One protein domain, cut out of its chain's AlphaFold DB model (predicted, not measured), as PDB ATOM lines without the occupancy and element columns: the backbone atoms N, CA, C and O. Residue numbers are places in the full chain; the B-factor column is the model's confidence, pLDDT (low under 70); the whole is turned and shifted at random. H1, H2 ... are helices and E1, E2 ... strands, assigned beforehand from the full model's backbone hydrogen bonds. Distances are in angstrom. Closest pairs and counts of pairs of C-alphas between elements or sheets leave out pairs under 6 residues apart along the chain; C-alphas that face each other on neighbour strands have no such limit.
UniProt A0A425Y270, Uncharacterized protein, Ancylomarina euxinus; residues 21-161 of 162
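What this domain is: This is residues 21 to 161 of the 162 residues of an uncharacterized protein of Ancylomarina euxinus (UniProt A0A425Y270). Picture a small sheet of four short parallel strands, with H2 over one edge, H1 beside the other edge, and the helical hairpin of H6 and H7 reaching away from one face. H4 lies off the sheet beyond its opposite face, where residues 116 to 122, of which 117 to 122 belong to H5, stick out. The printed part has 141 residues with seven named helices and four named strands, in the order H1 E1 H2 E2 E3 H3 H4 H5 E4 H6 H7; the sheet order is E2 E1 E3 E4, and the class is mixed. The whole is compact, with a radius of gyration of the C-alphas of 15.5 A, and only just elongated, spanning 51 by 34 by 27 A.

How they stand to each other: Start at H1, residues 26 to 39, which stands at the sheet's level; its closest C-alphas to edge strand E4, residues 132 to 135, are those of Ile 33 and Ile 134, 5.0 A apart. E1, residues 49 to 52, H2, residues 60 to 69, and E2, residues 73 to 75, form a strand-helix-strand unit, parallel neighbour strands with a helix between, its crossover right-handed; look for N 50 and O 73, 2.8 A apart. H2 lies over E2 at a height over the sheet of 7.2 A, with Phe 64 and Ala 74 their closest C-alphas, 5.1 A apart. E3, residues 85 to 88, pairs with E1 through N 87 and O 51, 2.8 A, and with E4 through N 86 and O 132, 2.9 A. H3, residues 90 to 98, only grazes the sheet with residues 90 to 93. H4, residues 103 to 112, is about perpendicular to H3 at 85 degrees, close but not clearly touching, the closest C-alphas being Ile 96 and Leu 105, 7.6 A. H4 and H5, residues 117 to 123, are apart; E3, H3 H4 H5 and E4 form a second such unit. H6, residues 136 to 150, stands up from the sheet at 63 degrees, on the same face as H2: two layers, helices on one face. H6 only just touches H1, with 3 pairs of C-alphas within 8 A, the closest Ile 33 and Ala 138, 6.9 A. H6 and H7, residues 153 to 160, form a hairpin at a shallow tilt of 25 degrees, closest at C-alphas 147 and 156, 6.0 A. H7 touches H2, closest at C-alphas 155 and 66, 6.0 A. In H1 to H7 every O i to N i+4 pair is within hydrogen-bond range.

Where its parts are: Find C-alpha 26 at (-51.729, 46.064, -3.936); from there H1 runs 20.0 A. H2 measures 14.3 A and H4 14.2 A. H6 runs 21.2 A from C-alpha 136 at (-45.905, 38.637, 7.721), and H7 ends at C-alpha 160, (-40.714, 37.708, 20.385).

The domain as a whole: The C-alphas farthest apart, Ile 117 and Thr 153, are 51.0 A apart. The printed part has no cut, and no link is long. Confidence is under 70 at residue 21 and residues 114 to 129.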
ATOM      1  N   GLU A  21     -58.143  36.537 -15.431       69.69
ATOM      2  CA  GLU A  21     -59.277  36.225 -14.550       69.69
ATOM      3  C   GLU A  21     -59.160  36.965 -13.213       69.69
ATOM      4  O   GLU A  21     -60.173  37.288 -12.599       69.69
ATOM      5  N   VAL A  22     -57.929  37.255 -12.789       77.44
ATOM      6  CA  VAL A  22     -57.599  37.985 -11.565       77.44
ATOM      7  C   VAL A  22     -56.553  39.042 -11.902       77.44
ATOM      8  O   VAL A  22     -55.636  38.782 -12.672       77.44
ATOM      9  N   ILE A  23     -56.669  40.234 -11.324       83.88
ATOM     10  CA  ILE A  23     -55.622  41.258 -11.405       83.88
ATOM     11  C   ILE A  23     -55.000  41.365 -10.020       83.88
ATOM     12  O   ILE A  23     -55.626  41.881  -9.095       83.88
ATOM     13  N   VAL A  24     -53.777  40.859  -9.878       86.88
ATOM     14  CA  VAL A  24     -53.026  40.941  -8.628       86.88
ATOM     15  C   VAL A  24     -52.352  42.300  -8.569       86.88
ATOM     16  O   VAL A  24     -51.427  42.597  -9.319       86.88
ATOM     17  N   ASN A  25     -52.837  43.147  -7.677       90.19
ATOM     18  CA  ASN A  25     -52.238  44.432  -7.354       90.19
ATOM     19  C   ASN A  25     -52.243  44.618  -5.832       90.19
ATOM     20  O   ASN A  25     -52.737  43.767  -5.087       90.19
ATOM     21  N   TYR A  26     -51.726  45.750  -5.362       90.00
ATOM     22  CA  TYR A  26     -51.729  46.064  -3.936       90.00
ATOM     23  C   TYR A  26     -53.131  45.945  -3.302       90.00
ATOM     24  O   TYR A  26     -53.286  45.383  -2.215       90.00
ATOM     25  N   LYS A  27     -54.172  46.427  -3.993       91.69
ATOM     26  CA  LYS A  27     -55.552  46.373  -3.494       91.69
ATOM     27  C   LYS A  27     -56.033  44.929  -3.315       91.69
ATOM     28  O   LYS A  27     -56.605  44.624  -2.273       91.69
ATOM     29  N   TYR A  28     -55.737  44.049  -4.269       90.88
ATOM     30  CA  TYR A  28     -56.040  42.619  -4.182       90.88
ATOM     31  C   TYR A  28     -55.392  41.974  -2.946       90.88
ATOM     32  O   TYR A  28     -56.067  41.311  -2.161       90.88
ATOM     33  N   ILE A  29     -54.099  42.231  -2.711       93.06
ATOM     34  CA  ILE A  29     -53.388  41.709  -1.531       93.06
ATOM     35  C   ILE A  29     -54.021  42.241  -0.240       93.06
ATOM     36  O   ILE A  29     -54.275  41.482   0.697       93.06
ATOM     37  N   LYS A  30     -54.336  43.540  -0.195       93.62
ATOM     38  CA  LYS A  30     -54.984  44.166   0.963       93.62
ATOM     39  C   LYS A  30     -56.335  43.524   1.280       93.62
ATOM     40  O   LYS A  30     -56.627  43.269   2.446       93.62
ATOM     41  N   GLU A  31     -57.153  43.255   0.266       93.81
ATOM     42  CA  GLU A  31     -58.449  42.589   0.427       93.81
ATOM     43  C   GLU A  31     -58.289  41.173   1.003       93.81
ATOM     44  O   GLU A  31     -59.026  40.798   1.919       93.81
ATOM     45  N   HIS A  32     -57.282  40.418   0.553       93.81
ATOM     46  CA  HIS A  32     -56.965  39.101   1.113       93.81
ATOM     47  C   HIS A  32     -56.521  39.174   2.582       93.81
ATOM     48  O   HIS A  32     -57.013  38.394   3.404       93.81
ATOM     49  N   ILE A  33     -55.659  40.134   2.935       96.06
ATOM     50  CA  ILE A  33     -55.221  40.364   4.321       96.06
ATOM     51  C   ILE A  33     -56.419  40.693   5.220       96.06
ATOM     52  O   ILE A  33     -56.581  40.094   6.283       96.06
ATOM     53  N   VAL A  34     -57.291  41.609   4.791       96.25
ATOM     54  CA  VAL A  34     -58.491  41.986   5.555       96.25
ATOM     55  C   VAL A  34     -59.428  40.790   5.723       96.25
ATOM     56  O   VAL A  34     -59.935  40.552   6.820       96.25
ATOM     57  N   SER A  35     -59.627  40.000   4.665       94.88
ATOM     58  CA  SER A  35     -60.432  38.778   4.729       94.88
ATOM     59  C   SER A  35     -59.861  37.764   5.726       94.88
ATOM     60  O   SER A  35     -60.615  37.214   6.528       94.88
ATOM     61  N   PHE A  36     -58.538  37.561   5.742       96.38
ATOM     62  CA  PHE A  36     -57.867  36.706   6.726       96.38
ATOM     63  C   PHE A  36     -58.095  37.204   8.157       96.38
ATOM     64  O   PHE A  36     -58.544  36.449   9.014       96.38
ATOM     65  N   ILE A  37     -57.833  38.486   8.422       95.50
ATOM     66  CA  ILE A  37     -57.952  39.059   9.771       95.50
ATOM     67  C   ILE A  37     -59.369  38.885  10.332       95.50
ATOM     68  O   ILE A  37     -59.519  38.593  11.518       95.50
ATOM     69  N   ASN A  38     -60.391  39.037   9.487       94.12
ATOM     70  CA  ASN A  38     -61.785  39.012   9.919       94.12
ATOM     71  C   ASN A  38     -62.386  37.603  10.000       94.12
ATOM     72  O   ASN A  38     -63.269  37.376  10.822       94.12
ATOM     73  N   ASN A  39     -61.938  36.670   9.153       93.00
ATOM     74  CA  ASN A  39     -62.616  35.382   8.970       93.00
ATOM     75  C   ASN A  39     -61.794  34.163   9.417       93.00
ATOM     76  O   ASN A  39     -62.302  33.038   9.382       93.00
ATOM     77  N   SER A  40     -60.532  34.342   9.809       92.00
ATOM     78  CA  SER A  40     -59.670  33.216  10.166       92.00
ATOM     79  C   SER A  40     -60.111  32.499  11.435       92.00
ATOM     80  O   SER A  40     -60.427  33.099  12.461       92.00
ATOM     81  N   LYS A  41     -60.063  31.165  11.366       92.56
ATOM     82  CA  LYS A  41     -60.250  30.278  12.520       92.56
ATOM     83  C   LYS A  41     -59.081  30.426  13.500       92.56
ATOM     84  O   LYS A  41     -58.036  30.940  13.136       92.56
ATOM     85  N   SER A  42     -59.236  29.895  14.715       89.50
ATOM     86  CA  SER A  42     -58.193  29.928  15.760       89.50
ATOM     87  C   SER A  42     -56.871  29.258  15.346       89.50
ATOM     88  O   SER A  42     -55.805  29.719  15.734       89.50
ATOM     89  N   ASN A  43     -56.918  28.189  14.539       92.56
ATOM     90  CA  ASN A  43     -55.724  27.584  13.943       92.56
ATOM     91  C   ASN A  43     -55.913  27.389  12.428       92.56
ATOM     92  O   ASN A  43     -56.333  26.313  11.994       92.56
ATOM     93  N   PRO A  44     -55.663  28.429  11.617       94.00
ATOM     94  CA  PRO A  44     -55.934  28.396  10.185       94.00
ATOM     95  C   PRO A  44     -54.856  27.635   9.393       94.00
ATOM     96  O   PRO A  44     -55.095  27.314   8.231       94.00
ATOM     97  N   PHE A  45     -53.718  27.313  10.022       96.88
ATOM     98  CA  PHE A  45     -52.545  26.684   9.400       96.88
ATOM     99  C   PHE A  45     -52.439  25.169   9.642       96.88
ATOM    100  O   PHE A  45     -51.517  24.531   9.142       96.88
ATOM    101  N   TYR A  46     -53.366  24.571  10.395       96.69
ATOM    102  CA  TYR A  46     -53.348  23.130  10.649       96.69
ATOM    103  C   TYR A  46     -53.559  22.328   9.361       96.69
ATOM    104  O   TYR A  46     -54.586  22.501   8.701       96.69
ATOM    105  N   ASN A  47     -52.639  21.406   9.055       96.38
ATOM    106  CA  ASN A  47     -52.650  20.589   7.840       96.38
ATOM    107  C   ASN A  47     -52.640  21.452   6.558       96.38
ATOM    108  O   ASN A  47     -53.406  21.202   5.623       96.38
ATOM    109  N   LYS A  48     -51.829  22.519   6.556       95.94
ATOM    110  CA  LYS A  48     -51.728  23.489   5.456       95.94
ATOM    111  C   LYS A  48     -50.295  23.707   5.008       95.94
ATOM    112  O   LYS A  48     -49.391  23.726   5.841       95.94
ATOM    113  N   ASN A  49     -50.124  23.918   3.704       95.38
ATOM    114  CA  ASN A  49     -48.846  24.288   3.107       95.38
ATOM    115  C   ASN A  49     -48.711  25.812   3.078       95.38
ATOM    116  O   ASN A  49     -49.565  26.518   2.534       95.38
ATOM    117  N   VAL A  50     -47.635  26.312   3.671       96.69
ATOM    118  CA  VAL A  50     -47.367  27.734   3.860       96.69
ATOM    119  C   VAL A  50     -46.048  28.070   3.192       96.69
ATOM    120  O   VAL A  50     -45.012  27.525   3.557       96.69
ATOM    121  N   VAL A  51     -46.083  28.980   2.229       96.12
ATOM    122  CA  VAL A  51     -44.884  29.485   1.565       96.12
ATOM    123  C   VAL A  51     -44.595  30.888   2.066       96.12
ATOM    124  O   VAL A  51     -45.483  31.742   2.068       96.12
ATOM    125  N   PHE A  52     -43.357  31.129   2.479       96.62
ATOM    126  CA  PHE A  52     -42.881  32.458   2.843       96.62
ATOM    127  C   PHE A  52     -42.059  33.057   1.709       96.62
ATOM    128  O   PHE A  52     -41.260  32.369   1.077       96.62
ATOM    129  N   THR A  53     -42.206  34.358   1.484       95.12
ATOM    130  CA  THR A  53     -41.240  35.106   0.680       95.12
ATOM    131  C   THR A  53     -39.930  35.304   1.442       95.12
ATOM    132  O   THR A  53     -39.862  35.172   2.664       95.12
ATOM    133  N   GLU A  54     -38.893  35.730   0.731       92.38
ATOM    134  CA  GLU A  54     -37.637  36.186   1.328       92.38
ATOM    135  C   GLU A  54     -37.786  37.473   2.175       92.38
ATOM    136  O   GLU A  54     -38.852  38.094   2.225       92.38
ATOM    137  N   LYS A  55     -36.685  37.897   2.819       93.19
ATOM    138  CA  LYS A  55     -36.568  39.140   3.617       93.19
ATOM    139  C   LYS A  55     -37.531  39.234   4.819       93.19
ATOM    140  O   LYS A  55     -37.999  40.326   5.137       93.19
ATOM    141  N   LEU A  56     -37.823  38.105   5.467       93.69
ATOM    142  CA  LEU A  56     -38.573  38.055   6.732       93.69
ATOM    143  C   LEU A  56     -37.856  38.850   7.837       93.69
ATOM    144  O   LEU A  56     -36.639  39.047   7.770       93.69
ATOM    145  N   ARG A  57     -38.606  39.299   8.850       90.38
ATOM    146  CA  ARG A  57     -38.076  40.024  10.019       90.38
ATOM    147  C   ARG A  57     -37.000  39.212  10.733       90.38
ATOM    148  O   ARG A  57     -35.989  39.780  11.143       90.38
ATOM    149  N   GLY A  58     -37.223  37.904  10.850       86.19
ATOM    150  CA  GLY A  58     -36.316  36.971  11.491       86.19
ATOM    151  C   GLY A  58     -35.652  35.996  10.522       86.19
ATOM    152  O   GLY A  58     -35.642  36.130   9.298       86.19
ATOM    153  N   SER A  59     -35.048  34.965  11.106       89.44
ATOM    154  CA  SER A  59     -34.537  33.836  10.336       89.44
ATOM    155  C   SER A  59     -35.680  32.897   9.994       89.44
ATOM    156  O   SER A  59     -36.215  32.315  10.931       89.44
ATOM    157  N   LYS A  60     -35.909  32.635   8.694       90.69
ATOM    158  CA  LYS A  60     -36.952  31.737   8.147       90.69
ATOM    159  C   LYS A  60     -37.221  30.460   8.950       90.69
ATOM    160  O   LYS A  60     -38.347  29.981   9.012       90.69
ATOM    161  N   TYR A  61     -36.194  29.890   9.583       94.12
ATOM    162  CA  TYR A  61     -36.323  28.695  10.414       94.12
ATOM    163  C   TYR A  61     -37.249  28.895  11.621       94.12
ATOM    164  O   TYR A  61     -37.920  27.950  12.033       94.12
ATOM    165  N   LYS A  62     -37.315  30.105  12.182       94.88
ATOM    166  CA  LYS A  62     -38.205  30.446  13.294       94.88
ATOM    167  C   LYS A  62     -39.651  30.528  12.826       94.88
ATOM    168  O   LYS A  62     -40.516  29.944  13.467       94.88
ATOM    169  N   GLU A  63     -39.918  31.183  11.702       94.44
ATOM    170  CA  GLU A  63     -41.247  31.231  11.090       94.44
ATOM    171  C   GLU A  63     -41.708  29.827  10.682       94.44
ATOM    172  O   GLU A  63     -42.856  29.453  10.929       94.44
ATOM    173  N   PHE A  64     -40.797  28.991  10.177       96.31
ATOM    174  CA  PHE A  64     -41.089  27.589   9.867       96.31
ATOM    175  C   PHE A  64     -41.428  26.792  11.124       96.31
ATOM    176  O   PHE A  64     -42.381  26.013  11.127       96.31
ATOM    177  N   GLN A  65     -40.685  27.005  12.213       96.81
ATOM    178  CA  GLN A  65     -40.977  26.378  13.497       96.81
ATOM    179  C   GLN A  65     -42.328  26.842  14.059       96.81
ATOM    180  O   GLN A  65     -43.070  26.027  14.603       96.81
ATOM    181  N   ILE A  66     -42.682  28.120  13.889       97.00
ATOM    182  CA  ILE A  66     -44.000  28.643  14.265       97.00
ATOM    183  C   ILE A  66     -45.100  27.905  13.491       97.00
ATOM    184  O   ILE A  66     -46.052  27.428  14.107       97.00
ATOM    185  N   ILE A  67     -44.965  27.741  12.171       97.56
ATOM    186  CA  ILE A  67     -45.919  26.957  11.369       97.56
ATOM    187  C   ILE A  67     -45.968  25.491  11.814       97.56
ATOM    188  O   ILE A  67     -47.060  24.936  11.962       97.56
ATOM    189  N   GLY A  68     -44.817  24.885  12.111       97.31
ATOM    190  CA  GLY A  68     -44.735  23.521  12.635       97.31
ATOM    191  C   GLY A  68     -45.485  23.348  13.960       97.31
ATOM    192  O   GLY A  68     -46.259  22.403  14.112       97.31
ATOM    193  N   ASN A  69     -45.357  24.300  14.889       96.56
ATOM    194  CA  ASN A  69     -46.104  24.302  16.154       96.56
ATOM    195  C   ASN A  69     -47.626  24.420  15.950       96.56
ATOM    196  O   ASN A  69     -48.409  23.996  16.802       96.56
ATOM    197  N   LEU A  70     -48.058  24.991  14.824       96.19
ATOM    198  CA  LEU A  70     -49.465  25.107  14.436       96.19
ATOM    199  C   LEU A  70     -49.965  23.879  13.655       96.19
ATOM    200  O   LEU A  70     -51.157  23.789  13.349       96.19
ATOM    201  N   GLY A  71     -49.089  22.904  13.393       96.94
ATOM    202  CA  GLY A  71     -49.390  21.679  12.655       96.94
ATOM    203  C   GLY A  71     -49.470  21.875  11.142       96.94
ATOM    204  O   GLY A  71     -50.162  21.105  10.478       96.94
ATOM    205  N   GLY A  72     -48.831  22.919  10.612       97.44
ATOM    206  CA  GLY A  72     -48.681  23.147   9.176       97.44
ATOM    207  C   GLY A  72     -47.297  22.756   8.659       97.44
ATOM    208  O   GLY A  72     -46.411  22.371   9.426       97.44
ATOM    209  N   TRP A  73     -47.105  22.914   7.353       97.00
ATOM    210  CA  TRP A  73     -45.832  22.708   6.666       97.00
ATOM    211  C   TRP A  73     -45.376  24.008   6.030       97.00
ATOM    212  O   TRP A  73     -46.088  24.574   5.205       97.00
ATOM    213  N   ALA A  74     -44.199  24.479   6.427       95.94
ATOM    214  CA  ALA A  74     -43.597  25.668   5.853       95.94
ATOM    215  C   ALA A  74     -42.556  25.307   4.791       95.94
ATOM    216  O   ALA A  74     -41.784  24.362   4.971       95.94
ATOM    217  N   ASP A  75     -42.517  26.093   3.723       92.31
ATOM    218  CA  ASP A  75     -41.476  26.074   2.700       92.31
ATOM    219  C   ASP A  75     -41.122  27.527   2.310       92.31
ATOM    220  O   ASP A  75     -41.893  28.461   2.538       92.31
ATOM    221  N   ASP A  76     -39.939  27.734   1.746       84.31
ATOM    222  CA  ASP A  76     -39.516  28.984   1.088       84.31
ATOM    223  C   ASP A  76     -39.244  28.771  -0.406       84.31
ATOM    224  O   ASP A  76     -38.709  29.641  -1.093       84.31
ATOM    225  N   LYS A  77     -39.605  27.591  -0.914       78.56
ATOM    226  CA  LYS A  77     -39.602  27.282  -2.339       78.56
ATOM    227  C   LYS A  77     -40.694  28.028  -3.092       78.56
ATOM    228  O   LYS A  77     -41.556  28.710  -2.547       78.56
ATOM    229  N   GLU A  78     -40.637  27.847  -4.402       83.50
ATOM    230  CA  GLU A  78     -41.580  28.398  -5.350       83.50
ATOM    231  C   GLU A  78     -43.044  28.073  -5.004       83.50
ATOM    232  O   GLU A  78     -43.389  26.948  -4.649       83.50
ATOM    233  N   LEU A  79     -43.916  29.068  -5.181       86.88
ATOM    234  CA  LEU A  79     -45.363  28.943  -5.050       86.88
ATOM    235  C   LEU A  79     -45.917  27.812  -5.948       86.88
ATOM    236  O   LEU A  79     -45.909  27.938  -7.173       86.88
ATOM    237  N   THR A  80     -46.480  26.753  -5.359       84.81
ATOM    238  CA  THR A  80     -47.073  25.600  -6.078       84.81
ATOM    239  C   THR A  80     -48.587  25.514  -5.896       84.81
ATOM    240  O   THR A  80     -49.133  26.070  -4.946       84.81
ATOM    241  N   ILE A  81     -49.280  24.754  -6.750       82.50
ATOM    242  CA  ILE A  81     -50.739  24.548  -6.658       82.50
ATOM    243  C   ILE A  81     -51.222  24.001  -5.303       82.50
ATOM    244  O   ILE A  81     -52.381  24.204  -4.950       82.50
ATOM    245  N   ASP A  82     -50.337  23.341  -4.552       85.75
ATOM    246  CA  ASP A  82     -50.630  22.776  -3.234       85.75
ATOM    247  C   ASP A  82     -50.465  23.804  -2.108       85.75
ATOM    248  O   ASP A  82     -50.754  23.500  -0.953       85.75
ATOM    249  N   THR A  83     -49.996  25.015  -2.421       91.06
ATOM    250  CA  THR A  83     -49.813  26.092  -1.446       91.06
ATOM    251  C   THR A  83     -51.167  26.641  -1.007       91.06
ATOM    252  O   THR A  83     -51.941  27.150  -1.821       91.06
ATOM    253  N   ASP A  84     -51.436  26.584   0.297       93.88
ATOM    254  CA  ASP A  84     -52.641  27.152   0.896       93.88
ATOM    255  C   ASP A  84     -52.430  28.612   1.315       93.88
ATOM    256  O   ASP A  84     -53.310  29.443   1.108       93.88
ATOM    257  N   TYR A  85     -51.270  28.942   1.890       96.06
ATOM    258  CA  TYR A  85     -50.942  30.298   2.335       96.06
ATOM    259  C   TYR A  85     -49.650  30.788   1.704       96.06
ATOM    260  O   TYR A  85     -48.649  30.078   1.703       96.06
ATOM    261  N   PHE A  86     -49.664  32.031   1.239       96.38
ATOM    262  CA  PHE A  86     -48.475  32.738   0.785       96.38
ATOM    263  C   PHE A  86     -48.259  33.973   1.651       96.38
ATOM    264  O   PHE A  86     -49.088  34.886   1.664       96.38
ATOM    265  N   ILE A  87     -47.172  33.966   2.416       97.06
ATOM    266  CA  ILE A  87     -46.850  34.986   3.409       97.06
ATOM    267  C   ILE A  87     -45.776  35.900   2.832       97.06
ATOM    268  O   ILE A  87     -44.653  35.468   2.583       97.06
ATOM    269  N   ILE A  88     -46.139  37.163   2.629       96.38
ATOM    270  CA  ILE A  88     -45.257  38.195   2.085       96.38
ATOM    271  C   ILE A  88     -44.603  38.946   3.244       96.38
ATOM    272  O   ILE A  88     -45.305  39.481   4.105       96.38
ATOM    273  N   SER A  89     -43.274  39.001   3.252       96.38
ATOM    274  CA  SER A  89     -42.494  39.728   4.253       96.38
ATOM    275  C   SER A  89     -42.831  41.208   4.248       96.38
ATOM    276  O   SER A  89     -43.171  41.788   3.211       96.38
ATOM    277  N   ASP A  90     -42.702  41.855   5.400       95.06
ATOM    278  CA  ASP A  90     -43.061  43.272   5.486       95.06
ATOM    279  C   ASP A  90     -42.135  44.157   4.644       95.06
ATOM    280  O   ASP A  90     -42.558  45.186   4.116       95.06
ATOM    281  N   SER A  91     -40.885  43.723   4.454       94.38
ATOM    282  CA  SER A  91     -39.937  44.364   3.541       94.38
ATOM    283  C   SER A  91     -40.472  44.384   2.104       94.38
ATOM    284  O   SER A  91     -40.578  45.447   1.493       94.38
ATOM    285  N   ILE A  92     -40.920  43.233   1.594       94.81
ATOM    286  CA  ILE A  92     -41.482  43.133   0.240       94.81
ATOM    287  C   ILE A  92     -42.844  43.822   0.148       94.81
ATOM    288  O   ILE A  92     -43.153  44.442  -0.871       94.81
ATOM    289  N   MET A  93     -43.658  43.774   1.205       94.88
ATOM    290  CA  MET A  93     -44.898  44.546   1.256       94.88
ATOM    291  C   MET A  93     -44.615  46.037   1.054       94.88
ATOM    292  O   MET A  93     -45.267  46.659   0.216       94.88
ATOM    293  N   ASN A  94     -43.617  46.601   1.739       93.44
ATOM    294  CA  ASN A  94     -43.205  47.998   1.561       93.44
ATOM    295  C   ASN A  94     -42.714  48.294   0.135       93.44
ATOM    296  O   ASN A  94     -43.039  49.348  -0.416       93.44
ATOM    297  N   GLU A  95     -41.993  47.364  -0.496       93.31
ATOM    298  CA  GLU A  95     -41.599  47.479  -1.908       93.31
ATOM    299  C   GLU A  95     -42.824  47.518  -2.841       93.31
ATOM    300  O   GLU A  95     -42.881  48.348  -3.747       93.31
ATOM    301  N   ILE A  96     -43.838  46.680  -2.594       92.56
ATOM    302  CA  ILE A  96     -45.112  46.682  -3.336       92.56
ATOM    303  C   ILE A  96     -45.867  48.001  -3.144       92.56
ATOM    304  O   ILE A  96     -46.436  48.531  -4.097       92.56
ATOM    305  N   PHE A  97     -45.881  48.543  -1.925       87.81
ATOM    306  CA  PHE A  97     -46.511  49.832  -1.632       87.81
ATOM    307  C   PHE A  97     -45.861  50.990  -2.393       87.81
ATOM    308  O   PHE A  97     -46.555  51.915  -2.809       87.81
ATOM    309  N   ALA A  98     -44.537  50.949  -2.553       89.00
ATOM    310  CA  ALA A  98     -43.776  51.988  -3.234       89.00
ATOM    311  C   ALA A  98     -43.761  51.827  -4.766       89.00
ATOM    312  O   ALA A  98     -43.521  52.802  -5.476       89.00
ATOM    313  N   ASN A  99     -43.996  50.614  -5.280       88.06
ATOM    314  CA  ASN A  99     -43.895  50.293  -6.700       88.06
ATOM    315  C   ASN A  99     -45.048  49.392  -7.175       88.06
ATOM    316  O   ASN A  99     -45.049  48.178  -6.959       88.06
ATOM    317  N   GLU A 100     -45.974  49.977  -7.937       80.06
ATOM    318  CA  GLU A 100     -47.113  49.265  -8.540       80.06
ATOM    319  C   GLU A 100     -46.697  48.177  -9.551       80.06
ATOM    320  O   GLU A 100     -47.483  47.278  -9.838       80.06
ATOM    321  N   ASN A 101     -45.453  48.213 -10.043       85.06
ATOM    322  CA  ASN A 101     -44.869  47.222 -10.951       85.06
ATOM    323  C   ASN A 101     -43.871  46.289 -10.245       85.06
ATOM    324  O   ASN A 101     -42.910  45.833 -10.866       85.06
ATOM    325  N   SER A 102     -44.055  46.031  -8.947       90.25
ATOM    326  CA  SER A 102     -43.207  45.101  -8.191       90.25
ATOM    327  C   SER A 102     -43.070  43.741  -8.908       90.25
ATOM    328  O   SER A 102     -44.087  43.188  -9.344       90.25
ATOM    329  N   PRO A 103     -41.853  43.162  -9.003       90.69
ATOM    330  CA  PRO A 103     -41.637  41.851  -9.620       90.69
ATOM    331  C   PRO A 103     -42.527  40.751  -9.035       90.69
ATOM    332  O   PRO A 103     -43.047  39.922  -9.776       90.69
ATOM    333  N   LEU A 104     -42.792  40.789  -7.725       91.62
ATOM    334  CA  LEU A 104     -43.670  39.815  -7.078       91.62
ATOM    335  C   LEU A 104     -45.121  39.928  -7.572       91.62
ATOM    336  O   LEU A 104     -45.803  38.920  -7.736       91.62
ATOM    337  N   LEU A 105     -45.610  41.143  -7.846       91.38
ATOM    338  CA  LEU A 105     -46.942  41.317  -8.432       91.38
ATOM    339  C   LEU A 105     -46.997  40.742  -9.847       91.38
ATOM    340  O   LEU A 105     -48.007  40.146 -10.216       91.38
ATOM    341  N   GLN A 106     -45.933  40.906 -10.634       89.31
ATOM    342  CA  GLN A 106     -45.845  40.323 -11.974       89.31
ATOM    343  C   GLN A 106     -45.868  38.792 -11.898       89.31
ATOM    344  O   GLN A 106     -46.728  38.174 -12.522       89.31
ATOM    345  N   GLU A 107     -45.037  38.200 -11.037       89.06
ATOM    346  CA  GLU A 107     -44.997  36.752 -10.803       89.06
ATOM    347  C   GLU A 107     -46.366  36.205 -10.366       89.06
ATOM    348  O   GLU A 107     -46.862  35.223 -10.921       89.06
ATOM    349  N   LEU A 108     -47.029  36.855  -9.406       89.25
ATOM    350  CA  LEU A 108     -48.356  36.438  -8.952       89.25
ATOM    351  C   LEU A 108     -49.410  36.577 -10.058       89.25
ATOM    352  O   LEU A 108     -50.276  35.712 -10.189       89.25
ATOM    353  N   ASN A 109     -49.352  37.631 -10.877       87.12
ATOM    354  CA  ASN A 109     -50.248  37.762 -12.025       87.12
ATOM    355  C   ASN A 109     -50.033  36.635 -13.036       87.12
ATOM    356  O   ASN A 109     -51.016  36.125 -13.568       87.12
ATOM    357  N   GLU A 110     -48.792  36.232 -13.292       83.88
ATOM    358  CA  GLU A 110     -48.470  35.123 -14.192       83.88
ATOM    359  C   GLU A 110     -48.926  33.776 -13.625       83.88
ATOM    360  O   GLU A 110     -49.581  33.005 -14.322       83.88
ATOM    361  N   LYS A 111     -48.676  33.511 -12.340       82.94
ATOM    362  CA  LYS A 111     -49.052  32.241 -11.697       82.94
ATOM    363  C   LYS A 111     -50.558  32.085 -11.506       82.94
ATOM    364  O   LYS A 111     -51.096  30.986 -11.655       82.94
ATOM    365  N   LEU A 112     -51.269  33.170 -11.192       81.31
ATOM    366  CA  LEU A 112     -52.718  33.126 -10.967       81.31
ATOM    367  C   LEU A 112     -53.534  33.236 -12.267       81.31
ATOM    368  O   LEU A 112     -54.699  32.814 -12.296       81.31
ATOM    369  N   ASN A 113     -52.951  33.731 -13.365       75.50
ATOM    370  CA  ASN A 113     -53.626  33.842 -14.659       75.50
ATOM    371  C   ASN A 113     -53.050  32.887 -15.704       75.50
ATOM    372  O   ASN A 113     -51.911  32.987 -16.126       75.50
ATOM    373  N   VAL A 114     -53.907  32.003 -16.209       63.06
ATOM    374  CA  VAL A 114     -53.572  31.078 -17.293       63.06
ATOM    375  C   VAL A 114     -54.041  31.690 -18.608       63.06
ATOM    376  O   VAL A 114     -55.238  31.952 -18.772       63.06
ATOM    377  N   TYR A 115     -53.114  31.911 -19.541       59.91
ATOM    378  CA  TYR A 115     -53.377  32.675 -20.762       59.91
ATOM    379  C   TYR A 115     -53.890  31.833 -21.942       59.91
ATOM    380  O   TYR A 115     -54.591  32.391 -22.795       59.91
ATOM    381  N   SER A 116     -53.638  30.515 -21.983       59.25
ATOM    382  CA  SER A 116     -54.071  29.644 -23.089       59.25
ATOM    383  C   SER A 116     -55.347  28.833 -22.791       59.25
ATOM    384  O   SER A 116     -55.617  28.406 -21.669       59.25
ATOM    385  N   ILE A 117     -56.158  28.584 -23.828       59.97
ATOM    386  CA  ILE A 117     -57.419  27.817 -23.738       59.97
ATOM    387  C   ILE A 117     -57.164  26.339 -23.376       59.97
ATOM    388  O   ILE A 117     -57.961  25.732 -22.655       59.97
ATOM    389  N   ALA A 118     -56.056  25.764 -23.853       59.53
ATOM    390  CA  ALA A 118     -55.664  24.382 -23.578       59.53
ATOM    391  C   ALA A 118     -55.262  24.192 -22.106       59.53
ATOM    392  O   ALA A 118     -55.745  23.270 -21.441       59.53
ATOM    393  N   GLU A 119     -54.469  25.116 -21.560       57.44
ATOM    394  CA  GLU A 119     -54.117  25.121 -20.141       57.44
ATOM    395  C   GLU A 119     -55.334  25.433 -19.267       57.44
ATOM    396  O   GLU A 119     -55.528  24.766 -18.258       57.44
ATOM    397  N   LYS A 120     -56.243  26.334 -19.678       56.94
ATOM    398  CA  LYS A 120     -57.510  26.568 -18.954       56.94
ATOM    399  C   LYS A 120     -58.341  25.298 -18.766       56.94
ATOM    400  O   LYS A 120     -58.969  25.138 -17.722       56.94
ATOM    401  N   LYS A 121     -58.356  24.385 -19.746       57.66
ATOM    402  CA  LYS A 121     -59.059  23.095 -19.633       57.66
ATOM    403  C   LYS A 121     -58.369  22.131 -18.662       57.66
ATOM    404  O   LYS A 121     -59.073  21.485 -17.894       57.66
ATOM    405  N   ARG A 122     -57.030  22.065 -18.651       53.22
ATOM    406  CA  ARG A 122     -56.273  21.274 -17.656       53.22
ATOM    407  C   ARG A 122     -56.356  21.877 -16.252       53.22
ATOM    408  O   ARG A 122     -56.435  21.129 -15.289       53.22
ATOM    409  N   ILE A 123     -56.381  23.203 -16.133       52.16
ATOM    410  CA  ILE A 123     -56.183  23.938 -14.873       52.16
ATOM    411  C   ILE A 123     -57.499  24.385 -14.211       52.16
ATOM    412  O   ILE A 123     -57.504  24.732 -13.033       52.16
ATOM    413  N   ARG A 124     -58.658  24.309 -14.886       51.50
ATOM    414  CA  ARG A 124     -59.976  24.584 -14.260       51.50
ATOM    415  C   ARG A 124     -60.238  23.778 -12.976       51.50
ATOM    416  O   ARG A 124     -61.012  24.239 -12.143       51.50
ATOM    417  N   ASN A 125     -59.561  22.642 -12.798       48.88
ATOM    418  CA  ASN A 125     -59.595  21.827 -11.578       48.88
ATOM    419  C   ASN A 125     -58.379  22.021 -10.635       48.88
ATOM    420  O   ASN A 125     -58.359  21.397  -9.583       48.88
ATOM    421  N   TYR A 126     -57.395  22.861 -10.983       52.94
ATOM    422  CA  TYR A 126     -56.057  22.915 -10.355       52.94
ATOM    423  C   TYR A 126     -55.510  24.319 -10.045       52.94
ATOM    424  O   TYR A 126     -54.420  24.434  -9.493       52.94
ATOM    425  N   LYS A 127     -56.205  25.404 -10.406       58.53
ATOM    426  CA  LYS A 127     -55.751  26.755 -10.032       58.53
ATOM    427  C   LYS A 127     -55.732  26.890  -8.509       58.53
ATOM    428  O   LYS A 127     -56.561  26.252  -7.867       58.53
ATOM    429  N   TYR A 128     -54.847  27.752  -7.997       62.62
ATOM    430  CA  TYR A 128     -54.669  28.263  -6.622       62.62
ATOM    431  C   TYR A 128     -55.964  28.731  -5.914       62.62
ATOM    432  O   TYR A 128     -56.049  29.820  -5.356       62.62
ATOM    433  N   LYS A 129     -57.024  27.927  -5.959       62.44
ATOM    434  CA  LYS A 129     -58.409  28.271  -5.632       62.44
ATOM    435  C   LYS A 129     -58.569  28.590  -4.152       62.44
ATOM    436  O   LYS A 129     -59.484  29.315  -3.782       62.44
ATOM    437  N   ASN A 130     -57.661  28.056  -3.343       73.00
ATOM    438  CA  ASN A 130     -57.629  28.235  -1.904       73.00
ATOM    439  C   ASN A 130     -56.412  29.049  -1.447       73.00
ATOM    440  O   ASN A 130     -56.187  29.125  -0.244       73.00
ATOM    441  N   LEU A 131     -55.634  29.632  -2.372       90.00
ATOM    442  CA  LEU A 131     -54.451  30.396  -1.999       90.00
ATOM    443  C   LEU A 131     -54.858  31.669  -1.267       90.00
ATOM    444  O   LEU A 131     -55.521  32.554  -1.817       90.00
ATOM    445  N   GLN A 132     -54.390  31.782  -0.036       93.44
ATOM    446  CA  GLN A 132     -54.575  32.949   0.795       93.44
ATOM    447  C   GLN A 132     -53.257  33.712   0.915       93.44
ATOM    448  O   GLN A 132     -52.285  33.229   1.488       93.44
ATOM    449  N   ILE A 133     -53.231  34.922   0.359       95.12
ATOM    450  CA  ILE A 133     -52.084  35.827   0.444       95.12
ATOM    451  C   ILE A 133     -52.230  36.684   1.698       95.12
ATOM    452  O   ILE A 133     -53.249  37.355   1.868       95.12
ATOM    453  N   ILE A 134     -51.230  36.672   2.574       96.81
ATOM    454  CA  ILE A 134     -51.216  37.478   3.801       96.81
ATOM    455  C   ILE A 134     -49.853  38.143   3.995       96.81
ATOM    456  O   ILE A 134     -48.856  37.689   3.440       96.81
ATOM    457  N   SER A 135     -49.800  39.219   4.779       96.88
ATOM    458  CA  SER A 135     -48.523  39.793   5.209       96.88
ATOM    459  C   SER A 135     -47.952  39.029   6.401       96.88
ATOM    460  O   SER A 135     -48.690  38.434   7.194       96.88
ATOM    461  N   GLU A 136     -46.636  39.096   6.546       97.19
ATOM    462  CA  GLU A 136     -45.905  38.637   7.721       97.19
ATOM    463  C   GLU A 136     -46.462  39.265   9.002       97.19
ATOM    464  O   GLU A 136     -46.753  38.548   9.960       97.19
ATOM    465  N   GLU A 137     -46.732  40.571   9.004       96.94
ATOM    466  CA  GLU A 137     -47.392  41.224  10.133       96.94
ATOM    467  C   GLU A 137     -48.748  40.583  10.488       96.94
ATOM    468  O   GLU A 137     -49.017  40.290  11.657       96.94
ATOM    469  N   ALA A 138     -49.619  40.350   9.500       97.31
ATOM    470  CA  ALA A 138     -50.939  39.769   9.741       97.31
ATOM    471  C   ALA A 138     -50.835  38.330  10.270       97.31
ATOM    472  O   ALA A 138     -51.583  37.947  11.174       97.31
ATOM    473  N   PHE A 139     -49.880  37.562   9.741       97.44
ATOM    474  CA  PHE A 139     -49.530  36.234  10.225       97.44
ATOM    475  C   PHE A 139     -49.094  36.266  11.697       97.44
ATOM    476  O   PHE A 139     -49.740  35.634  12.536       97.44
ATOM    477  N   LEU A 140     -48.054  37.035  12.034       97.00
ATOM    478  CA  LEU A 140     -47.493  37.078  13.388       97.00
ATOM    479  C   LEU A 140     -48.515  37.581  14.410       97.00
ATOM    480  O   LEU A 140     -48.651  37.000  15.487       97.00
ATOM    481  N   ASN A 141     -49.297  38.604  14.057       97.12
ATOM    482  CA  ASN A 141     -50.358  39.122  14.918       97.12
ATOM    483  C   ASN A 141     -51.449  38.077  15.181       97.12
ATOM    484  O   ASN A 141     -51.948  37.970  16.304       97.12
ATOM    485  N   HIS A 142     -51.828  37.294  14.168       97.50
ATOM    486  CA  HIS A 142     -52.800  36.218  14.342       97.50
ATOM    487  C   HIS A 142     -52.260  35.122  15.267       97.50
ATOM    488  O   HIS A 142     -52.947  34.714  16.207       97.50
ATOM    489  N   VAL A 143     -51.017  34.679  15.050       96.88
ATOM    490  CA  VAL A 143     -50.405  33.650  15.899       96.88
ATOM    491  C   VAL A 143     -50.229  34.151  17.332       96.88
ATOM    492  O   VAL A 143     -50.532  33.405  18.262       96.88
ATOM    493  N   MET A 144     -49.824  35.406  17.539       96.94
ATOM    494  CA  MET A 144     -49.697  35.993  18.876       96.94
ATOM    495  C   MET A 144     -51.035  35.978  19.628       96.94
ATOM    496  O   MET A 144     -51.098  35.482  20.751       96.94
ATOM    497  N   LYS A 145     -52.129  36.406  18.981       96.31
ATOM    498  CA  LYS A 145     -53.482  36.352  19.570       96.31
ATOM    499  C   LYS A 145     -53.884  34.934  19.970       96.31
ATOM    500  O   LYS A 145     -54.443  34.732  21.046       96.31
ATOM    501  N   ARG A 146     -53.589  33.939  19.125       95.56
ATOM    502  CA  ARG A 146     -53.816  32.526  19.459       95.56
ATOM    503  C   ARG A 146     -52.978  32.113  20.669       95.56
ATOM    504  O   ARG A 146     -53.506  31.452  21.557       95.56
ATOM    505  N   CYS A 147     -51.699  32.494  20.711       96.62
ATOM    506  CA  CYS A 147     -50.815  32.170  21.828       96.62
ATOM    507  C   CYS A 147     -51.349  32.726  23.145       96.62
ATOM    508  O   CYS A 147     -51.355  32.004  24.136       96.62
ATOM    509  N   ASP A 148     -51.846  33.962  23.146       96.00
ATOM    510  CA  ASP A 148     -52.472  34.565  24.324       96.00
ATOM    511  C   ASP A 148     -53.756  33.825  24.728       96.00
ATOM    512  O   ASP A 148     -53.972  33.569  25.910       96.00
ATOM    513  N   ALA A 149     -54.577  33.411  23.757       95.62
ATOM    514  CA  ALA A 149     -55.836  32.714  24.019       95.62
ATOM    515  C   ALA A 149     -55.658  31.313  24.634       95.62
ATOM    516  O   ALA A 149     -56.507  30.883  25.412       95.62
ATOM    517  N   ILE A 150     -54.584  30.595  24.285       95.38
ATOM    518  CA  ILE A 150     -54.333  29.223  24.773       95.38
ATOM    519  C   ILE A 150     -53.119  29.110  25.703       95.38
ATOM    520  O   ILE A 150     -52.730  28.004  26.071       95.38
ATOM    521  N   ASN A 151     -52.513  30.241  26.067       95.62
ATOM    522  CA  ASN A 151     -51.286  30.323  26.856       95.62
ATOM    523  C   ASN A 151     -50.100  29.521  26.260       95.62
ATOM    524  O   ASN A 151     -49.345  28.859  26.976       95.62
ATOM    525  N   ASP A 152     -49.917  29.580  24.936       95.62
ATOM    526  CA  ASP A 152     -48.784  28.955  24.237       95.62
ATOM    527  C   ASP A 152     -47.511  29.792  24.424       95.62
ATOM    528  O   ASP A 152     -47.194  30.710  23.662       95.62
ATOM    529  N   THR A 153     -46.768  29.478  25.483       96.12
ATOM    530  CA  THR A 153     -45.545  30.210  25.839       96.12
ATOM    531  C   THR A 153     -44.355  29.902  24.929       96.12
ATOM    532  O   THR A 153     -43.434  30.716  24.853       96.12
ATOM    533  N   VAL A 154     -44.348  28.758  24.235       96.12
ATOM    534  CA  VAL A 154     -43.229  28.339  23.374       96.12
ATOM    535  C   VAL A 154     -43.273  29.115  22.066       96.12
ATOM    536  O   VAL A 154     -42.306  29.797  21.721       96.12
ATOM    537  N   THR A 155     -44.414  29.085  21.378       96.19
ATOM    538  CA  THR A 155     -44.595  29.811  20.116       96.19
ATOM    539  C   THR A 155     -44.499  31.321  20.333       96.19
ATOM    540  O   THR A 155     -43.855  32.019  19.553       96.19
ATOM    541  N   ARG A 156     -45.019  31.832  21.458       96.69
ATOM    542  CA  ARG A 156     -44.866  33.243  21.841       96.69
ATOM    543  C   ARG A 156     -43.404  33.677  21.963       96.69
ATOM    544  O   ARG A 156     -43.042  34.746  21.477       96.69
ATOM    545  N   LYS A 157     -42.559  32.869  22.613       96.50
ATOM    546  CA  LYS A 157     -41.122  33.169  22.750       96.50
ATOM    547  C   LYS A 157     -40.418  33.197  21.398       96.50
ATOM    548  O   LYS A 157     -39.557  34.049  21.207       96.50
ATOM    549  N   LEU A 158     -40.796  32.306  20.478       95.69
ATOM    550  CA  LEU A 158     -40.259  32.315  19.117       95.69
ATOM    551  C   LEU A 158     -40.584  33.634  18.413       95.69
ATOM    552  O   LEU A 158     -39.649  34.285  17.953       95.69
ATOM    553  N   ILE A 159     -41.853  34.063  18.424       95.62
ATOM    554  CA  ILE A 159     -42.283  35.325  17.796       95.62
ATOM    555  C   ILE A 159     -41.542  36.529  18.390       95.62
ATOM    556  O   ILE A 159     -41.043  37.367  17.651       95.62
ATOM    557  N   ASN A 160     -41.413  36.602  19.716       95.12
ATOM    558  CA  ASN A 160     -40.714  37.708  20.385       95.12
ATOM    559  C   ASN A 160     -39.203  37.751  20.107       95.12
ATOM    560  O   ASN A 160     -38.546  38.722  20.471       95.12
ATOM    561  N   SER A 161     -38.645  36.677  19.549       94.25
ATOM    562  CA  SER A 161     -37.225  36.576  19.222       94.25
ATOM    563  C   SER A 161     -36.921  36.842  17.750       94.25
ATOM    564  O   SER A 161     -35.758  36.686  17.370       94.25
TER     565      SER A 161